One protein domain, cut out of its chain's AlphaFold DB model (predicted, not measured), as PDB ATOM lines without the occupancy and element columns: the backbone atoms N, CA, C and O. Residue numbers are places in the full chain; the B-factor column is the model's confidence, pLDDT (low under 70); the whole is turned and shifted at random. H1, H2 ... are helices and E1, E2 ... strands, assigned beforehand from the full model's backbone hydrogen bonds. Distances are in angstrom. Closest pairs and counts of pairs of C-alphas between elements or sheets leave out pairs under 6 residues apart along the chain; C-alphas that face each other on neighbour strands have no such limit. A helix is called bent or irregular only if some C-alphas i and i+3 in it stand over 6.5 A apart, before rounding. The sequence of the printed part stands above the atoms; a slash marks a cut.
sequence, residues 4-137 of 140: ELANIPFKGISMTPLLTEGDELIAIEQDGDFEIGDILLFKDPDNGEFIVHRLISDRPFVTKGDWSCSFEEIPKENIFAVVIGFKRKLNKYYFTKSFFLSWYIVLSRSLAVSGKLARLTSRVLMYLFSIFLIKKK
ATOM      1  N   GLU A   4     -56.347 -14.413 -47.879       82.00
ATOM      2  CA  GLU A   4     -55.298 -14.469 -48.897       82.00
ATOM      3  C   GLU A   4     -55.678 -13.545 -50.062       82.00
ATOM      4  O   GLU A   4     -56.740 -13.683 -50.674       82.00
ATOM      5  N   LEU A   5     -54.798 -12.595 -50.359       79.50
ATOM      6  CA  LEU A   5     -54.826 -11.787 -51.565       79.50
ATOM      7  C   LEU A   5     -53.986 -12.508 -52.620       79.50
ATOM      8  O   LEU A   5     -52.761 -12.590 -52.516       79.50
ATOM      9  N   ALA A   6     -54.659 -13.060 -53.624       71.56
ATOM     10  CA  ALA A   6     -54.014 -13.787 -54.708       71.56
ATOM     11  C   ALA A   6     -53.795 -12.896 -55.942       71.56
ATOM     12  O   ALA A   6     -54.590 -12.001 -56.228       71.56
ATOM     13  N   ASN A   7     -52.763 -13.235 -56.722       79.06
ATOM     14  CA  ASN A   7     -52.505 -12.731 -58.077       79.06
ATOM     15  C   ASN A   7     -52.158 -11.234 -58.175       79.06
ATOM     16  O   ASN A   7     -52.568 -10.568 -59.125       79.06
ATOM     17  N   ILE A   8     -51.379 -10.698 -57.231       91.94
ATOM     18  CA  ILE A   8     -50.842  -9.332 -57.336       91.94
ATOM     19  C   ILE A   8     -49.534  -9.388 -58.146       91.94
ATOM     20  O   ILE A   8     -48.557  -9.946 -57.647       91.94
ATOM     21  N   PRO A   9     -49.464  -8.857 -59.381       94.56
ATOM     22  CA  PRO A   9     -48.237  -8.909 -60.171       94.56
ATOM     23  C   PRO A   9     -47.186  -7.946 -59.606       94.56
ATOM     24  O   PRO A   9     -47.431  -6.745 -59.480       94.56
ATOM     25  N   PHE A  10     -45.997  -8.460 -59.309       96.31
ATOM     26  CA  PHE A  10     -44.859  -7.652 -58.893       96.31
ATOM     27  C   PHE A  10     -44.199  -6.977 -60.100       96.31
ATOM     28  O   PHE A  10     -43.943  -7.613 -61.128       96.31
ATOM     29  N   LYS A  11     -43.896  -5.683 -59.958       95.69
ATOM     30  CA  LYS A  11     -43.241  -4.863 -60.982       95.69
ATOM     31  C   LYS A  11     -41.971  -4.220 -60.440       95.69
ATOM     32  O   LYS A  11     -41.929  -3.789 -59.292       95.69
ATOM     33  N   GLY A  12     -40.965  -4.104 -61.305       93.50
ATOM     34  CA  GLY A  12     -39.703  -3.449 -60.991       93.50
ATOM     35  C   GLY A  12     -38.657  -4.376 -60.373       93.50
ATOM     36  O   GLY A  12     -38.782  -5.598 -60.344       93.50
ATOM     37  N   ILE A  13     -37.571  -3.757 -59.908       94.62
ATOM     38  CA  ILE A  13     -36.350  -4.453 -59.476       94.62
ATOM     39  C   ILE A  13     -36.024  -4.248 -57.997       94.62
ATOM     40  O   ILE A  13     -35.020  -4.780 -57.525       94.62
ATOM     41  N   SER A  14     -36.833  -3.478 -57.265       94.56
ATOM     42  CA  SER A  14     -36.513  -3.024 -55.905       94.56
ATOM     43  C   SER A  14     -36.298  -4.176 -54.925       94.56
ATOM     44  O   SER A  14     -35.488  -4.042 -54.015       94.56
ATOM     45  N   MET A  15     -36.943  -5.319 -55.154       96.81
ATOM     46  CA  MET A  15     -36.844  -6.535 -54.337       96.81
ATOM     47  C   MET A  15     -35.938  -7.622 -54.938       96.81
ATOM     48  O   MET A  15     -35.923  -8.764 -54.475       96.81
ATOM     49  N   THR A  16     -35.150  -7.283 -55.962       95.38
ATOM     50  CA  THR A  16     -34.117  -8.180 -56.499       95.38
ATOM     51  C   THR A  16     -33.074  -8.465 -55.409       95.38
ATOM     52  O   THR A  16     -32.701  -7.554 -54.670       95.38
ATOM     53  N   PRO A  17     -32.531  -9.689 -55.296       94.69
ATOM     54  CA  PRO A  17     -32.773 -10.878 -56.122       94.69
ATOM     55  C   PRO A  17     -33.914 -11.785 -55.657       94.69
ATOM     56  O   PRO A  17     -34.111 -12.848 -56.246       94.69
ATOM     57  N   LEU A  18     -34.618 -11.428 -54.584       95.50
ATOM     58  CA  LEU A  18     -35.631 -12.299 -54.003       95.50
ATOM     59  C   LEU A  18     -36.880 -12.379 -54.890       95.50
ATOM     60  O   LEU A  18     -37.293 -13.473 -55.282       95.50
ATOM     61  N   LEU A  19     -37.428 -11.219 -55.249       96.50
ATOM     62  CA  LEU A  19     -38.528 -11.076 -56.198       96.50
ATOM     63  C   LEU A  19     -38.009 -10.509 -57.519       96.50
ATOM     64  O   LEU A  19     -37.074  -9.707 -57.549       96.50
ATOM     65  N   THR A  20     -38.637 -10.924 -58.612       95.88
ATOM     66  CA  THR A  20     -38.355 -10.441 -59.964       95.88
ATOM     67  C   THR A  20     -39.643 -10.013 -60.643       95.88
ATOM     68  O   THR A  20     -40.707 -10.561 -60.360       95.88
ATOM     69  N   GLU A  21     -39.547  -9.057 -61.562       95.94
ATOM     70  CA  GLU A  21     -40.693  -8.610 -62.352       95.94
ATOM     71  C   GLU A  21     -41.435  -9.788 -63.007       95.94
ATOM     72  O   GLU A  21     -40.820 -10.688 -63.586       95.94
ATOM     73  N   GLY A  22     -42.764  -9.781 -62.881       95.06
ATOM     74  CA  GLY A  22     -43.639 -10.851 -63.362       95.06
ATOM     75  C   GLY A  22     -43.916 -11.966 -62.349       95.06
ATOM     76  O   GLY A  22     -44.715 -12.853 -62.647       95.06
ATOM     77  N   ASP A  23     -43.308 -11.935 -61.159       96.75
ATOM     78  CA  ASP A  23     -43.752 -12.778 -60.046       96.75
ATOM     79  C   ASP A  23     -45.170 -12.384 -59.603       96.75
ATOM     80  O   ASP A  23     -45.496 -11.203 -59.499       96.75
ATOM     81  N   GLU A  24     -46.014 -13.367 -59.300       96.75
ATOM     82  CA  GLU A  24     -47.330 -13.132 -58.695       96.75
ATOM     83  C   GLU A  24     -47.209 -13.278 -57.178       96.75
ATOM     84  O   GLU A  24     -46.844 -14.345 -56.685       96.75
ATOM     85  N   LEU A  25     -47.503 -12.228 -56.422       96.75
ATOM     86  CA  LEU A  25     -47.368 -12.234 -54.971       96.75
ATOM     87  C   LEU A  25     -48.508 -13.007 -54.306       96.75
ATOM     88  O   LEU A  25     -49.664 -12.942 -54.730       96.75
ATOM     89  N   ILE A  26     -48.152 -13.710 -53.234       95.31
ATOM     90  CA  ILE A  26     -49.078 -14.355 -52.307       95.31
ATOM     91  C   ILE A  26     -49.018 -13.535 -51.024       95.31
ATOM     92  O   ILE A  26     -48.007 -13.567 -50.315       95.31
ATOM     93  N   ALA A  27     -50.072 -12.771 -50.754       95.00
ATOM     94  CA  ALA A  27     -50.133 -11.878 -49.606       95.00
ATOM     95  C   ALA A  27     -51.301 -12.241 -48.687       95.00
ATOM     96  O   ALA A  27     -52.313 -12.777 -49.129       95.00
ATOM     97  N   ILE A  28     -51.149 -11.963 -47.399       92.75
ATOM     98  CA  ILE A  28     -52.169 -12.200 -46.385       92.75
ATOM     99  C   ILE A  28     -52.511 -10.862 -45.742       92.75
ATOM    100  O   ILE A  28     -51.620 -10.192 -45.217       92.75
ATOM    101  N   GLU A  29     -53.791 -10.483 -45.785       91.25
ATOM    102  CA  GLU A  29     -54.298  -9.362 -44.987       91.25
ATOM    103  C   GLU A  29     -54.042  -9.659 -43.508       91.25
ATOM    104  O   GLU A  29     -54.473 -10.694 -42.980       91.25
ATOM    105  N   GLN A  30     -53.313  -8.760 -42.855       83.69
ATOM    106  CA  GLN A  30     -52.903  -8.913 -41.471       83.69
ATOM    107  C   GLN A  30     -52.967  -7.562 -40.773       83.69
ATOM    108  O   GLN A  30     -52.270  -6.625 -41.156       83.69
ATOM    109  N   ASP A  31     -53.762  -7.512 -39.709       75.88
ATOM    110  CA  ASP A  31     -53.791  -6.383 -38.793       75.88
ATOM    111  C   ASP A  31     -52.802  -6.627 -37.652       75.88
ATOM    112  O   ASP A  31     -52.766  -7.705 -37.051       75.88
ATOM    113  N   GLY A  32     -52.027  -5.601 -37.305       73.19
ATOM    114  CA  GLY A  32     -51.262  -5.592 -36.063       73.19
ATOM    115  C   GLY A  32     -49.799  -5.987 -36.225       73.19
ATOM    116  O   GLY A  32     -48.972  -5.128 -36.521       73.19
ATOM    117  N   ASP A  33     -49.439  -7.218 -35.889       84.81
ATOM    118  CA  ASP A  33     -48.049  -7.525 -35.538       84.81
ATOM    119  C   ASP A  33     -47.204  -7.889 -36.758       84.81
ATOM    120  O   ASP A  33     -47.369  -8.951 -37.348       84.81
ATOM    121  N   PHE A  34     -46.287  -6.994 -37.116       92.69
ATOM    122  CA  PHE A  34     -45.279  -7.207 -38.149       92.69
ATOM    123  C   PHE A  34     -43.921  -7.423 -37.492       92.69
ATOM    124  O   PHE A  34     -43.588  -6.765 -36.504       92.69
ATOM    125  N   GLU A  35     -43.118  -8.309 -38.061       94.00
ATOM    126  CA  GLU A  35     -41.788  -8.623 -37.558       94.00
ATOM    127  C   GLU A  35     -40.705  -8.133 -38.519       94.00
ATOM    128  O   GLU A  35     -40.877  -8.102 -39.741       94.00
ATOM    129  N   ILE A  36     -39.538  -7.788 -37.969       95.44
ATOM    130  CA  ILE A  36     -38.370  -7.445 -38.783       95.44
ATOM    131  C   ILE A  36     -38.079  -8.589 -39.760       95.44
ATOM    132  O   ILE A  36     -37.939  -9.752 -39.379       95.44
ATOM    133  N   GLY A  37     -37.950  -8.232 -41.034       95.94
ATOM    134  CA  GLY A  37     -37.726  -9.154 -42.133       95.94
ATOM    135  C   GLY A  37     -38.985  -9.556 -42.896       95.94
ATOM    136  O   GLY A  37     -38.830 -10.098 -43.996       95.94
ATOM    137  N   ASP A  38     -40.184  -9.252 -42.389       96.12
ATOM    138  CA  ASP A  38     -41.425  -9.396 -43.157       96.12
ATOM    139  C   ASP A  38     -41.381  -8.532 -44.416       96.12
ATOM    140  O   ASP A  38     -40.779  -7.459 -44.440       96.12
ATOM    141  N   ILE A  39     -42.008  -9.015 -45.486       97.19
ATOM    142  CA  ILE A  39     -42.190  -8.244 -46.714       97.19
ATOM    143  C   ILE A  39     -43.606  -7.706 -46.688       97.19
ATOM    144  O   ILE A  39     -44.560  -8.473 -46.608       97.19
ATOM    145  N   LEU A  40     -43.737  -6.391 -46.733       96.50
ATOM    146  CA  LEU A  40     -44.996  -5.695 -46.532       96.50
ATOM    147  C   LEU A  40     -45.477  -5.126 -47.857       96.50
ATOM    148  O   LEU A  40     -44.688  -4.535 -48.591       96.50
ATOM    149  N   LEU A  41     -46.767  -5.290 -48.135       96.00
ATOM    150  CA  LEU A  41     -47.483  -4.539 -49.156       96.00
ATOM    151  C   LEU A  41     -48.133  -3.333 -48.478       96.00
ATOM    152  O   LEU A  41     -49.031  -3.495 -47.650       96.00
ATOM    153  N   PHE A  42     -47.693  -2.135 -48.839       95.00
ATOM    154  CA  PHE A  42     -48.213  -0.884 -48.295       95.00
ATOM    155  C   PHE A  42     -48.441   0.136 -49.405       95.00
ATOM    156  O   PHE A  42     -47.971  -0.032 -50.531       95.00
ATOM    157  N   LYS A  43     -49.181   1.196 -49.087       94.88
ATOM    158  CA  LYS A  43     -49.353   2.342 -49.981       94.88
ATOM    159  C   LYS A  43     -48.443   3.475 -49.537       94.88
ATOM    160  O   LYS A  43     -48.505   3.907 -48.385       94.88
ATOM    161  N   ASP A  44     -47.601   3.936 -50.444       92.12
ATOM    162  CA  ASP A  44     -46.726   5.078 -50.224       92.12
ATOM    163  C   ASP A  44     -47.583   6.332 -49.949       92.12
ATOM    164  O   ASP A  44     -48.485   6.639 -50.740       92.12
ATOM    165  N   PRO A  45     -47.377   7.026 -48.815       89.38
ATOM    166  CA  PRO A  45     -48.163   8.206 -48.470       89.38
ATOM    167  C   PRO A  45     -47.926   9.394 -49.413       89.38
ATOM    168  O   PRO A  45     -48.831  10.214 -49.566       89.38
ATOM    169  N   ASP A  46     -46.761   9.484 -50.057       90.38
ATOM    170  CA  ASP A  46     -46.364  10.659 -50.838       90.38
ATOM    171  C   ASP A  46     -46.923  10.621 -52.266       90.38
ATOM    172  O   ASP A  46     -47.355  11.643 -52.801       90.38
ATOM    173  N   ASN A  47     -46.931   9.444 -52.898       92.06
ATOM    174  CA  ASN A  47     -47.362   9.275 -54.295       92.06
ATOM    175  C   ASN A  47     -48.586   8.353 -54.464       92.06
ATOM    176  O   ASN A  47     -49.188   8.317 -55.537       92.06
ATOM    177  N   GLY A  48     -48.996   7.636 -53.414       92.31
ATOM    178  CA  GLY A  48     -50.140   6.731 -53.447       92.31
ATOM    179  C   GLY A  48     -49.905   5.414 -54.193       92.31
ATOM    180  O   GLY A  48     -50.873   4.680 -54.416       92.31
ATOM    181  N   GLU A  49     -48.672   5.098 -54.584       93.19
ATOM    182  CA  GLU A  49     -48.317   3.838 -55.232       93.19
ATOM    183  C   GLU A  49     -48.281   2.681 -54.228       93.19
ATOM    184  O   GLU A  49     -47.992   2.852 -53.043       93.19
ATOM    185  N   PHE A  50     -48.582   1.472 -54.703       94.44
ATOM    186  CA  PHE A  50     -48.421   0.262 -53.901       94.44
ATOM    187  C   PHE A  50     -46.978  -0.230 -53.989       94.44
ATOM    188  O   PHE A  50     -46.491  -0.553 -55.073       94.44
ATOM    189  N   ILE A  51     -46.325  -0.330 -52.837       96.06
ATOM    190  CA  ILE A  51     -44.931  -0.740 -52.699       96.06
ATOM    191  C   ILE A  51     -44.862  -2.053 -51.925       96.06
ATOM    192  O   ILE A  51     -45.646  -2.316 -51.014       96.06
ATOM    193  N   VAL A  52     -43.900  -2.889 -52.315       97.00
ATOM    194  CA  VAL A  52     -43.600  -4.160 -51.659       97.00
ATOM    195  C   VAL A  52     -42.156  -4.139 -51.214       97.00
ATOM    196  O   VAL A  52     -41.282  -4.360 -52.044       97.00
ATOM    197  N   HIS A  53     -41.901  -3.880 -49.934       97.44
ATOM    198  CA  HIS A  53     -40.552  -3.782 -49.373       97.44
ATOM    199  C   HIS A  53     -40.431  -4.540 -48.049       97.44
ATOM    200  O   HIS A  53     -41.422  -4.890 -47.410       97.44
ATOM    201  N   ARG A  54     -39.194  -4.821 -47.635       97.38
ATOM    202  CA  ARG A  54     -38.910  -5.544 -46.396       97.38
ATOM    203  C   ARG A  54     -38.885  -4.603 -45.198       97.38
ATOM    204  O   ARG A  54     -38.209  -3.581 -45.258       97.38
ATOM    205  N   LEU A  55     -39.536  -4.982 -44.103       96.56
ATOM    206  CA  LEU A  55     -39.428  -4.300 -42.816       96.56
ATOM    207  C   LEU A  55     -38.027  -4.505 -42.232       96.56
ATOM    208  O   LEU A  55     -37.594  -5.638 -42.020       96.56
ATOM    209  N   ILE A  56     -37.308  -3.419 -41.961       95.94
ATOM    210  CA  ILE A  56     -35.953  -3.457 -41.387       95.94
ATOM    211  C   ILE A  56     -35.870  -2.838 -39.985       95.94
ATOM    212  O   ILE A  56     -34.851  -2.996 -39.313       95.94
ATOM    213  N   SER A  57     -36.921  -2.136 -39.560       94.50
ATOM    214  CA  SER A  57     -37.102  -1.555 -38.229       94.50
ATOM    215  C   SER A  57     -38.598  -1.431 -37.963       94.50
ATOM    216  O   SER A  57     -39.326  -1.012 -38.855       94.50
ATOM    217  N   ASP A  58     -39.051  -1.784 -36.765       92.56
ATOM    218  CA  ASP A  58     -40.447  -1.683 -36.320       92.56
ATOM    219  C   ASP A  58     -40.725  -0.398 -35.514       92.56
ATOM    220  O   ASP A  58     -41.882  -0.050 -35.273       92.56
ATOM    221  N   ARG A  59     -39.679   0.324 -35.078       91.19
ATOM    222  CA  ARG A  59     -39.781   1.594 -34.334       91.19
ATOM    223  C   ARG A  59     -38.647   2.571 -34.703       91.19
ATOM    224  O   ARG A  59     -37.564   2.469 -34.126       91.19
ATOM    225  N   PRO A  60     -38.874   3.538 -35.611       92.12
ATOM    226  CA  PRO A  60     -40.058   3.679 -36.464       92.12
ATOM    227  C   PRO A  60     -40.171   2.526 -37.473       92.12
ATOM    228  O   PRO A  60     -39.208   1.776 -37.673       92.12
ATOM    229  N   PHE A  61     -41.347   2.392 -38.095       92.62
ATOM    230  CA  PHE A  61     -41.578   1.445 -39.186       92.62
ATOM    231  C   PHE A  61     -40.797   1.895 -40.415       92.62
ATOM    232  O   PHE A  61     -41.193   2.820 -41.118       92.62
ATOM    233  N   VAL A  62     -39.668   1.234 -40.660       95.38
ATOM    234  CA  VAL A  62     -38.818   1.504 -41.817       95.38
ATOM    235  C   VAL A  62     -38.799   0.283 -42.707       95.38
ATOM    236  O   VAL A  62     -38.377  -0.802 -42.291       95.38
ATOM    237  N   THR A  63     -39.215   0.474 -43.949       96.50
ATOM    238  CA  THR A  63     -39.103  -0.522 -45.005       96.50
ATOM    239  C   THR A  63     -37.972  -0.190 -45.962       96.50
ATOM    240  O   THR A  63     -37.471   0.934 -46.012       96.50
ATOM    241  N   LYS A  64     -37.533  -1.203 -46.705       96.12
ATOM    242  CA  LYS A  64     -36.571  -1.036 -47.783       96.12
ATOM    243  C   LYS A  64     -36.710  -2.129 -48.831       96.12
ATOM    244  O   LYS A  64     -36.839  -3.311 -48.504       96.12
ATOM    245  N   GLY A  65     -36.599  -1.741 -50.098       95.81
ATOM    246  CA  GLY A  65     -36.401  -2.689 -51.186       95.81
ATOM    247  C   GLY A  65     -35.052  -3.385 -51.053       95.81
ATOM    248  O   GLY A  65     -34.037  -2.712 -50.855       95.81
ATOM    249  N   ASP A  66     -35.004  -4.708 -51.189       94.94
ATOM    250  CA  ASP A  66     -33.770  -5.491 -51.044       94.94
ATOM    251  C   ASP A  66     -32.604  -4.903 -51.877       94.94
ATOM    252  O   ASP A  66     -31.492  -4.749 -51.365       94.94
ATOM    253  N   TRP A  67     -32.881  -4.433 -53.096       94.00
ATOM    254  CA  TRP A  67     -31.930  -3.792 -54.013       94.00
ATOM    255  C   TRP A  67     -31.890  -2.256 -53.950       94.00
ATOM    256  O   TRP A  67     -31.067  -1.629 -54.626       94.00
ATOM    257  N   SER A  68     -32.776  -1.631 -53.173       90.56
ATOM    258  CA  SER A  68     -32.857  -0.170 -53.076       90.56
ATOM    259  C   SER A  68     -31.616   0.429 -52.398       90.56
ATOM    260  O   SER A  68     -30.922  -0.236 -51.627       90.56
ATOM    261  N   CYS A  69     -31.316   1.696 -52.687       87.56
ATOM    262  CA  CYS A  69     -30.334   2.490 -51.937       87.56
ATOM    263  C   CYS A  69     -31.008   3.492 -50.983       87.56
ATOM    264  O   CYS A  69     -30.303   4.197 -50.268       87.56
ATOM    265  N   SER A  70     -32.342   3.547 -50.979       88.81
ATOM    266  CA  SER A  70     -33.164   4.341 -50.066       88.81
ATOM    267  C   SER A  70     -33.811   3.466 -48.994       88.81
ATOM    268  O   SER A  70     -33.797   2.233 -49.076       88.81
ATOM    269  N   PHE A  71     -34.355   4.145 -47.990       93.00
ATOM    270  CA  PHE A  71     -35.250   3.606 -46.977       93.00
ATOM    271  C   PHE A  71     -36.550   4.401 -47.035       93.00
ATOM    272  O   PHE A  71     -36.520   5.582 -47.383       93.00
ATOM    273  N   GLU A  72     -37.650   3.775 -46.651       93.69
ATOM    274  CA  GLU A  72     -38.955   4.419 -46.564       93.69
ATOM    275  C   GLU A  72     -39.470   4.280 -45.131       93.69
ATOM    276  O   GLU A  72     -39.580   3.166 -44.617       93.69
ATOM    277  N   GLU A  73     -39.753   5.401 -44.471       94.81
ATOM    278  CA  GLU A  73     -40.495   5.399 -43.210       94.81
ATOM    279  C   GLU A  73     -41.985   5.430 -43.542       94.81
ATOM    280  O   GLU A  73     -42.429   6.293 -44.298       94.81
ATOM    281  N   ILE A  74     -42.746   4.467 -43.024       93.31
ATOM    282  CA  ILE A  74     -44.159   4.310 -43.373       93.31
ATOM    283  C   ILE A  74     -45.040   4.286 -42.123       93.31
ATOM    284  O   ILE A  74     -44.683   3.651 -41.126       93.31
ATOM    285  N   PRO A  75     -46.221   4.924 -42.163       92.62
ATOM    286  CA  PRO A  75     -47.228   4.733 -41.134       92.62
ATOM    287  C   PRO A  75     -47.729   3.286 -41.143       92.62
ATOM    288  O   PRO A  75     -47.928   2.686 -42.204       92.62
ATOM    289  N   LYS A  76     -47.957   2.712 -39.960       91.44
ATOM    290  CA  LYS A  76     -48.400   1.315 -39.825       91.44
ATOM    291  C   LYS A  76     -49.768   1.096 -40.480       91.44
ATOM    292  O   LYS A  76     -50.025   0.042 -41.050       91.44
ATOM    293  N   GLU A  77     -50.619   2.111 -40.424       91.62
ATOM    294  CA  GLU A  77     -51.946   2.173 -41.034       91.62
ATOM    295  C   GLU A  77     -51.936   2.107 -42.569       91.62
ATOM    296  O   GLU A  77     -52.963   1.801 -43.169       91.62
ATOM    297  N   ASN A  78     -50.789   2.344 -43.214       93.44
ATOM    298  CA  ASN A  78     -50.656   2.227 -44.666       93.44
ATOM    299  C   ASN A  78     -50.331   0.797 -45.125       93.44
ATOM    300  O   ASN A  78     -50.260   0.552 -46.333       93.44
ATOM    301  N   ILE A  79     -50.097  -0.137 -44.198       94.44
ATOM    302  CA  ILE A  79     -49.775  -1.532 -44.503       94.44
ATOM    303  C   ILE A  79     -51.077  -2.314 -44.702       94.44
ATOM    304  O   ILE A  79     -51.930  -2.345 -43.822       94.44
ATOM    305  N   PHE A  80     -51.214  -2.975 -45.852       92.56
ATOM    306  CA  PHE A  80     -52.408  -3.756 -46.204       92.56
ATOM    307  C   PHE A  80     -52.227  -5.248 -45.938       92.56
ATOM    308  O   PHE A  80     -53.176  -5.943 -45.583       92.56
ATOM    309  N   ALA A  81     -51.022  -5.766 -46.185       94.31
ATOM    310  CA  ALA A  81     -50.778  -7.199 -46.140       94.31
ATOM    311  C   ALA A  81     -49.301  -7.543 -45.943       94.31
ATOM    312  O   ALA A  81     -48.405  -6.781 -46.312       94.31
ATOM    313  N   VAL A  82     -49.061  -8.755 -45.446       95.56
ATOM    314  CA  VAL A  82     -47.742  -9.394 -45.459       95.56
ATOM    315  C   VAL A  82     -47.642 -10.294 -46.682       95.56
ATOM    316  O   VAL A  82     -48.464 -11.186 -46.891       95.56
ATOM    317  N   VAL A  83     -46.614 -10.084 -47.495       96.06
ATOM    318  CA  VAL A  83     -46.269 -10.958 -48.612       96.06
ATOM    319  C   VAL A  83     -45.503 -12.154 -48.065       96.06
ATOM    320  O   VAL A  83     -44.356 -12.037 -47.636       96.06
ATOM    321  N   ILE A  84     -46.135 -13.323 -48.093       95.19
ATOM    322  CA  ILE A  84     -45.579 -14.564 -47.535       95.19
ATOM    323  C   ILE A  84     -44.876 -15.427 -48.585       95.19
ATOM    324  O   ILE A  84     -44.195 -16.400 -48.252       95.19
ATOM    325  N   GLY A  85     -45.045 -15.093 -49.860       95.75
ATOM    326  CA  GLY A  85     -44.480 -15.853 -50.955       95.75
ATOM    327  C   GLY A  85     -44.823 -15.269 -52.314       95.75
ATOM    328  O   GLY A  85     -45.375 -14.177 -52.437       95.75
ATOM    329  N   PHE A  86     -44.485 -16.026 -53.346       96.31
ATOM    330  CA  PHE A  86     -44.747 -15.661 -54.727       96.31
ATOM    331  C   PHE A  86     -44.869 -16.903 -55.606       96.31
ATOM    332  O   PHE A  86     -44.377 -17.989 -55.287       96.31
ATOM    333  N   LYS A  87     -45.501 -16.734 -56.759       95.81
ATOM    334  CA  LYS A  87     -45.528 -17.709 -57.836       95.81
ATOM    335  C   LYS A  87     -44.669 -17.198 -58.983       95.81
ATOM    336  O   LYS A  87     -44.857 -16.090 -59.477       95.81
ATOM    337  N   ARG A  88     -43.735 -18.045 -59.415       94.56
ATOM    338  CA  ARG A  88     -42.870 -17.807 -60.572       94.56
ATOM    339  C   ARG A  88     -43.071 -18.937 -61.564       94.56
ATOM    340  O   ARG A  88     -42.712 -20.092 -61.295       94.56
ATOM    341  N   LYS A  89     -43.637 -18.606 -62.727       91.12
ATOM    342  CA  LYS A  89     -44.111 -19.588 -63.716       91.12
ATOM    343  C   LYS A  89     -45.136 -20.536 -63.067       91.12
ATOM    344  O   LYS A  89     -46.149 -20.082 -62.550       91.12
ATOM    345  N   LEU A  90     -44.866 -21.841 -63.059       90.56
ATOM    346  CA  LEU A  90     -45.744 -22.869 -62.486       90.56
ATOM    347  C   LEU A  90     -45.441 -23.195 -61.015       90.56
ATOM    348  O   LEU A  90     -46.110 -24.036 -60.430       90.56
ATOM    349  N   ASN A  91     -44.428 -22.569 -60.410       93.88
ATOM    350  CA  ASN A  91     -43.958 -22.944 -59.076       93.88
ATOM    351  C   ASN A  91     -44.353 -21.893 -58.038       93.88
ATOM    352  O   ASN A  91     -44.196 -20.698 -58.288       93.88
ATOM    353  N   LYS A  92     -44.786 -22.348 -56.858       94.69
ATOM    354  CA  LYS A  92     -45.027 -21.502 -55.683       94.69
ATOM    355  C   LYS A  92     -43.840 -21.571 -54.725       94.69
ATOM    356  O   LYS A  92     -43.345 -22.658 -54.418       94.69
ATOM    357  N   TYR A  93     -43.420 -20.417 -54.234       95.38
ATOM    358  CA  TYR A  93     -42.339 -20.250 -53.272       95.38
ATOM    359  C   TYR A  93     -42.853 -19.472 -52.069       95.38
ATOM    360  O   TYR A  93     -43.609 -18.519 -52.229       95.38
ATOM    361  N   TYR A  94     -42.420 -19.866 -50.878       95.19
ATOM    362  CA  TYR A  94     -42.744 -19.183 -49.630       95.19
ATOM    363  C   TYR A  94     -41.467 -18.705 -48.963       95.19
ATOM    364  O   TYR A  94     -40.438 -19.390 -49.019       95.19
ATOM    365  N   PHE A  95     -41.533 -17.532 -48.345       95.06
ATOM    366  CA  PHE A  95     -40.404 -16.981 -47.619       95.06
ATOM    367  C   PHE A  95     -40.169 -17.744 -46.323       95.06
ATOM    368  O   PHE A  95     -41.093 -18.251 -45.686       95.06
ATOM    369  N   THR A  96     -38.905 -17.829 -45.934       92.94
ATOM    370  CA  THR A  96     -38.489 -18.475 -44.694       92.94
ATOM    371  C   THR A  96     -37.760 -17.472 -43.813       92.94
ATOM    372  O   THR A  96     -36.920 -16.704 -44.284       92.94
ATOM    373  N   LYS A  97     -38.057 -17.498 -42.512       88.06
ATOM    374  CA  LYS A  97     -37.349 -16.714 -41.493       88.06
ATOM    375  C   LYS A  97     -36.137 -17.495 -40.975       88.06
ATOM    376  O   LYS A  97     -36.070 -17.872 -39.810       88.06
ATOM    377  N   SER A  98     -35.213 -17.836 -41.874       88.44
ATOM    378  CA  SER A  98     -33.992 -18.568 -41.516       88.44
ATOM    379  C   SER A  98     -32.936 -17.637 -40.903       88.44
ATOM    380  O   SER A  98     -33.018 -16.416 -41.025       88.44
ATOM    381  N   PHE A  99     -31.888 -18.200 -40.290       88.75
ATOM    382  CA  PHE A  99     -30.745 -17.419 -39.790       88.75
ATOM    383  C   PHE A  99     -30.091 -16.542 -40.881       88.75
ATOM    384  O   PHE A  99     -29.555 -15.472 -40.587       88.75
ATOM    385  N   PHE A 100     -30.190 -16.947 -42.154       91.12
ATOM    386  CA  PHE A 100     -29.690 -16.169 -43.288       91.12
ATOM    387  C   PHE A 100     -30.445 -14.855 -43.503       91.12
ATOM    388  O   PHE A 100     -29.870 -13.931 -44.075       91.12
ATOM    389  N   LEU A 101     -31.688 -14.731 -43.023       93.25
ATOM    390  CA  LEU A 101     -32.486 -13.512 -43.172       93.25
ATOM    391  C   LEU A 101     -31.817 -12.315 -42.489       93.25
ATOM    392  O   LEU A 101     -31.721 -11.243 -43.080       93.25
ATOM    393  N   SER A 102     -31.279 -12.511 -41.285       93.19
ATOM    394  CA  SER A 102     -30.593 -11.446 -40.545       93.19
ATOM    395  C   SER A 102     -29.373 -10.930 -41.309       93.19
ATOM    396  O   SER A 102     -29.213  -9.725 -41.504       93.19
ATOM    397  N   TRP A 103     -28.541 -11.841 -41.822       93.56
ATOM    398  CA  TRP A 103     -27.396 -11.475 -42.659       93.56
ATOM    399  C   TRP A 103     -27.818 -10.796 -43.956       93.56
ATOM    400  O   TRP A 103     -27.203  -9.818 -44.376       93.56
ATOM    401  N   TYR A 104     -28.881 -11.291 -44.579       94.12
ATOM    402  CA  TYR A 104     -29.419 -10.722 -45.801       94.12
ATOM    403  C   TYR A 104     -29.886  -9.273 -45.604       94.12
ATOM    404  O   TYR A 104     -29.568  -8.414 -46.424       94.12
ATOM    405  N   ILE A 105     -30.553  -8.967 -44.485       93.81
ATOM    406  CA  ILE A 105     -30.946  -7.596 -44.124       93.81
ATOM    407  C   ILE A 105     -29.711  -6.704 -43.953       93.81
ATOM    408  O   ILE A 105     -29.682  -5.592 -44.481       93.81
ATOM    409  N   VAL A 106     -28.663  -7.181 -43.271       93.31
ATOM    410  CA  VAL A 106     -27.405  -6.427 -43.112       93.31
ATOM    411  C   VAL A 106     -26.767  -6.117 -44.470       93.31
ATOM    412  O   VAL A 106     -26.388  -4.972 -44.726       93.31
ATOM    413  N   LEU A 107     -26.702  -7.105 -45.367       92.81
ATOM    414  CA  LEU A 107     -26.187  -6.926 -46.728       92.81
ATOM    415  C   LEU A 107     -27.039  -5.943 -47.539       92.81
ATOM    416  O   LEU A 107     -26.495  -5.101 -48.244       92.81
ATOM    417  N   SER A 108     -28.365  -5.997 -47.413       92.69
ATOM    418  CA  SER A 108     -29.253  -5.048 -48.086       92.69
ATOM    419  C   SER A 108     -29.069  -3.617 -47.567       92.69
ATOM    420  O   SER A 108     -29.053  -2.668 -48.355       92.69
ATOM    421  N   ARG A 109     -28.880  -3.434 -46.254       90.69
ATOM    422  CA  ARG A 109     -28.625  -2.116 -45.644       90.69
ATOM    423  C   ARG A 109     -27.299  -1.519 -46.100       90.69
ATOM    424  O   ARG A 109     -27.220  -0.308 -46.304       90.69
ATOM    425  N   SER A 110     -26.275  -2.349 -46.310       89.25
ATOM    426  CA  SER A 110     -24.965  -1.883 -46.780       89.25
ATOM    427  C   SER A 110     -25.056  -1.168 -48.140       89.25
ATOM    428  O   SER A 110     -24.247  -0.277 -48.407       89.25
ATOM    429  N   LEU A 111     -26.056  -1.496 -48.975       86.88
ATOM    430  CA  LEU A 111     -26.264  -0.869 -50.284       86.88
ATOM    431  C   LEU A 111     -26.544   0.635 -50.194       86.88
ATOM    432  O   LEU A 111     -26.135   1.375 -51.089       86.88
ATOM    433  N   ALA A 112     -27.194   1.077 -49.118       85.75
ATOM    434  CA  ALA A 112     -27.526   2.482 -48.897       85.75
ATOM    435  C   ALA A 112     -26.339   3.293 -48.348       85.75
ATOM    436  O   ALA A 112     -26.200   4.471 -48.658       85.75
ATOM    437  N   VAL A 113     -25.466   2.664 -47.553       84.25
ATOM    438  CA  VAL A 113     -24.441   3.377 -46.764       84.25
ATOM    439  C   VAL A 113     -23.008   3.199 -47.271       84.25
ATOM    440  O   VAL A 113     -22.128   3.973 -46.904       84.25
ATOM    441  N   SER A 114     -22.735   2.188 -48.100       82.69
ATOM    442  CA  SER A 114     -21.357   1.774 -48.396       82.69
ATOM    443  C   SER A 114     -20.824   2.281 -49.741       82.69
ATOM    444  O   SER A 114     -21.561   2.538 -50.694       82.69
ATOM    445  N   GLY A 115     -19.492   2.346 -49.852       87.62
ATOM    446  CA  GLY A 115     -18.791   2.667 -51.099       87.62
ATOM    447  C   GLY A 115     -19.004   1.633 -52.218       87.62
ATOM    448  O   GLY A 115     -19.477   0.519 -51.997       87.62
ATOM    449  N   LYS A 116     -18.625   1.982 -53.458       86.69
ATOM    450  CA  LYS A 116     -18.897   1.183 -54.679       86.69
ATOM    451  C   LYS A 116     -18.506  -0.304 -54.570       86.69
ATOM    452  O   LYS A 116     -19.307  -1.154 -54.946       86.69
ATOM    453  N   LEU A 117     -17.323  -0.616 -54.035       86.81
ATOM    454  CA  LEU A 117     -16.828  -1.997 -53.897       86.81
ATOM    455  C   LEU A 117     -17.645  -2.826 -52.893       86.81
ATOM    456  O   LEU A 117     -18.015  -3.965 -53.173       86.81
ATOM    457  N   ALA A 118     -17.982  -2.240 -51.744       87.56
ATOM    458  CA  ALA A 118     -18.814  -2.883 -50.729       87.56
ATOM    459  C   ALA A 118     -20.243  -3.143 -51.241       87.56
ATOM    460  O   ALA A 118     -20.833  -4.184 -50.959       87.56
ATOM    461  N   ARG A 119     -20.785  -2.240 -52.072       88.00
ATOM    462  CA  ARG A 119     -22.082  -2.461 -52.729       88.00
ATOM    463  C   ARG A 119     -22.035  -3.627 -53.709       88.00
ATOM    464  O   ARG A 119     -22.944  -4.448 -53.712       88.00
ATOM    465  N   LEU A 120     -20.979  -3.728 -54.516       89.31
ATOM    466  CA  LEU A 120     -20.827  -4.832 -55.465       89.31
ATOM    467  C   LEU A 120     -20.738  -6.189 -54.754       89.31
ATOM    468  O   LEU A 120     -21.448  -7.120 -55.120       89.31
ATOM    469  N   THR A 121     -19.904  -6.287 -53.720       90.75
ATOM    470  CA  THR A 121     -19.762  -7.522 -52.934       90.75
ATOM    471  C   THR A 121     -21.065  -7.900 -52.233       90.75
ATOM    472  O   THR A 121     -21.482  -9.054 -52.303       90.75
ATOM    473  N   SER A 122     -21.772  -6.925 -51.653       91.56
ATOM    474  CA  SER A 122     -23.064  -7.166 -50.999       91.56
ATOM    475  C   SER A 122     -24.115  -7.680 -51.977       91.56
ATOM    476  O   SER A 122     -24.804  -8.647 -51.675       91.56
ATOM    477  N   ARG A 123     -24.174  -7.122 -53.191       91.81
ATOM    478  CA  ARG A 123     -25.054  -7.606 -54.264       91.81
ATOM    479  C   ARG A 123     -24.816  -9.078 -54.590       91.81
ATOM    480  O   ARG A 123     -25.773  -9.843 -54.640       91.81
ATOM    481  N   VAL A 124     -23.557  -9.481 -54.771       93.31
ATOM    482  CA  VAL A 124     -23.202 -10.885 -55.049       93.31
ATOM    483  C   VAL A 124     -23.652 -11.795 -53.906       93.31
ATOM    484  O   VAL A 124     -24.305 -12.808 -54.150       93.31
ATOM    485  N   LEU A 125     -23.371 -11.415 -52.658       94.50
ATOM    486  CA  LEU A 125     -23.772 -12.199 -51.488       94.50
ATOM    487  C   LEU A 125     -25.296 -12.295 -51.344       94.50
ATOM    488  O   LEU A 125     -25.805 -13.363 -51.015       94.50
ATOM    489  N   MET A 126     -26.037 -11.229 -51.653       94.38
ATOM    490  CA  MET A 126     -27.501 -11.257 -51.643       94.38
ATOM    491  C   MET A 126     -28.069 -12.272 -52.641       94.38
ATOM    492  O   MET A 126     -29.022 -12.967 -52.300       94.38
ATOM    493  N   TYR A 127     -27.488 -12.410 -53.840       94.62
ATOM    494  CA  TYR A 127     -27.912 -13.444 -54.800       94.62
ATOM    495  C   TYR A 127     -27.698 -14.858 -54.264       94.62
ATOM    496  O   TYR A 127     -28.540 -15.726 -54.472       94.62
ATOM    497  N   LEU A 128     -26.588 -15.094 -53.563       93.31
ATOM    498  CA  LEU A 128     -26.321 -16.393 -52.949       93.31
ATOM    499  C   LEU A 128     -27.291 -16.666 -51.795       93.31
ATOM    500  O   LEU A 128     -27.798 -17.775 -51.654       93.31
ATOM    501  N   PHE A 129     -27.561 -15.650 -50.975       92.88
ATOM    502  CA  PHE A 129     -28.343 -15.813 -49.754       92.88
ATOM    503  C   PHE A 129     -29.845 -15.917 -50.024       92.88
ATOM    504  O   PHE A 129     -30.530 -16.633 -49.299       92.88
ATOM    505  N   SER A 130     -30.359 -15.279 -51.082       92.75
ATOM    506  CA  SER A 130     -31.792 -15.314 -51.405       92.75
ATOM    507  C   SER A 130     -32.322 -16.724 -51.665       92.75
ATOM    508  O   SER A 130     -33.479 -17.002 -51.355       92.75
ATOM    509  N   ILE A 131     -31.477 -17.642 -52.149       92.62
ATOM    510  CA  ILE A 131     -31.833 -19.051 -52.372       92.62
ATOM    511  C   ILE A 131     -32.233 -19.729 -51.052       92.62
ATOM    512  O   ILE A 131     -33.165 -20.529 -51.031       92.62
ATOM    513  N   PHE A 132     -31.586 -19.373 -49.938       93.50
ATOM    514  CA  PHE A 132     -31.899 -19.905 -48.607       93.50
ATOM    515  C   PHE A 132     -33.100 -19.223 -47.942       93.50
ATOM    516  O   PHE A 132     -33.533 -19.656 -46.874       93.50
ATOM    517  N   LEU A 133     -33.627 -18.152 -48.542       93.69
ATOM    518  CA  LEU A 133     -34.795 -17.431 -48.034       93.69
ATOM    519  C   LEU A 133     -36.103 -17.924 -48.646       93.69
ATOM    520  O   LEU A 133     -37.163 -17.538 -48.161       93.69
ATOM    521  N   ILE A 134     -36.050 -18.783 -49.665       94.25
ATOM    522  CA  ILE A 134     -37.232 -19.306 -50.350       94.25
ATOM    523  C   ILE A 134     -37.331 -20.819 -50.202       94.25
ATOM    524  O   ILE A 134     -36.359 -21.555 -50.355       94.25
ATOM    525  N   LYS A 135     -38.547 -21.304 -49.961       93.75
ATOM    526  CA  LYS A 135     -38.873 -22.727 -50.000       93.75
ATOM    527  C   LYS A 135     -39.924 -22.968 -51.067       93.75
ATOM    528  O   LYS A 135     -41.015 -22.402 -51.021       93.75
ATOM    529  N   LYS A 136     -39.598 -23.828 -52.030       91.62
ATOM    530  CA  LYS A 136     -40.562 -24.294 -53.026       91.62
ATOM    531  C   LYS A 136     -41.619 -25.159 -52.334       91.62
ATOM    532  O   LYS A 136     -41.271 -26.074 -51.588       91.62
ATOM    533  N   LYS A 137     -42.899 -24.885 -52.589       86.12
ATOM    534  CA  LYS A 137     -43.971 -25.818 -52.236       86.12
ATOM    535  C   LYS A 137     -43.993 -26.919 -53.291       86.12
ATOM    536  O   LYS A 137     -44.155 -26.635 -54.475       86.12
TER     537      LYS A 137
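Overview. This is residues 4 to 137 of the 140 residues of an uncharacterized protein of Halobacteriovorax sp (UniProt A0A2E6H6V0). One strongly twisted sheet of eight strands makes most of the body, and a helical hairpin, H1 and H2, stands beside it at the end of the long axis away from E1. E6 joins the parts of the sheet: E1 and E2 are to one side of it, while the bent ribbon E3, E4, E5 and the pair E7, E8 are to the other, and H2 runs straight into E8. The printed part has 134 residues, with two named helices and eight named strands: along the chain E1 to E7 come first, then H1 and H2, and E8 is last; the sheet is branched, with E6 the strand that has three neighbours, its neighbour pairs are antiparallel, and the class is mixed, helices and strands. The whole is compact, with a radius of gyration of the C-alphas of 14.0 A, and rounded, with spans of 40 by 35 by 26 A.

Along the chain. E1, residues 4 to 9, begins at C-alpha 4, (-55.298, -14.469, -48.897), and is 14.4 A long. E2 is residues 24 to 29, 15.8 A long, and E3 is residues 39 to 43. E4, residues 50 to 58, measures 19.4 A and bends by 72 degrees at residue 54. E5 is residues 61 to 64. E6, residues 79 to 88, is the longest strand at 23.9 A and bends by 62 degrees at residue 84. E7 is residues 91 to 95. H1, residues 99 to 113, is 22.8 A long, from C-alpha 99 at (-30.745, -17.419, -39.790). H2, residues 116 to 133, is 25.4 A long and has a kink of 34 degrees near residue 127. E8, residues 134 to 136, ends at C-alpha 136, (-40.562, -24.294, -53.026).

Arrangement. In the sheet E6 has three neighbours: E2, beside its residues 81 to 87, lies on one side, and E3, beside residues 79 to 83, and E7, beside residues 84 to 88, lie on the other side. E2 and E6 are antiparallel at 148 degrees, with N 87 and O 24 2.7 A apart. E1, an edge strand, forms a hairpin with E2, where N 5 and O 27 are 2.8 A apart. E3 and E6 have N 83 and O 39 at 2.8 A. E3, E4 and E5 are a meander, each strand the antiparallel neighbour of the one before; N 40 and O 53 are 2.8 A apart, and N 56 and O 62 are 2.8 A apart. With E6 they form a Greek key, in which the first of four successive strands is also the antiparallel neighbour of the fourth. E6 and E7 form a hairpin, with N 93 and O 86 at 2.8 A. E7 and E8 have N 94 and O 135 at 2.9 A. H1 and H2 touch, with the C-alphas of Leu 111 and Arg 119 closest at 5.1 A; they form a helical hairpin, a shallow tilt of 25 degrees, opposite ways. H1 is on the sheet but only grazes it with residues 101 to 112; its closest C-alpha pair with E4 is Ile 56 and Ile 105, 7.0 A. H2 is only just on the sheet, with 5 pairs of C-alphas within 10 A, and only grazes it with residues 130 to 133. O i to N i+4 pairs are within hydrogen-bond range in 7 of 11 cases in H1 and 11 of 14 in H2. E1 and E8, for instance, are apart.

Size, cuts and confidence. The two C-alphas farthest apart, those of Glu 4 and Leu 117, are 40.7 A apart. The printed part has no cut. The links from E1 to E2 and from E5 to E6 are long, 14 residues each; in the second, residues 72 to 73 pair antiparallel with residues 62 to 63 of E5. The mean pLDDT of the printed part is 92.3, and no printed residue is under 70.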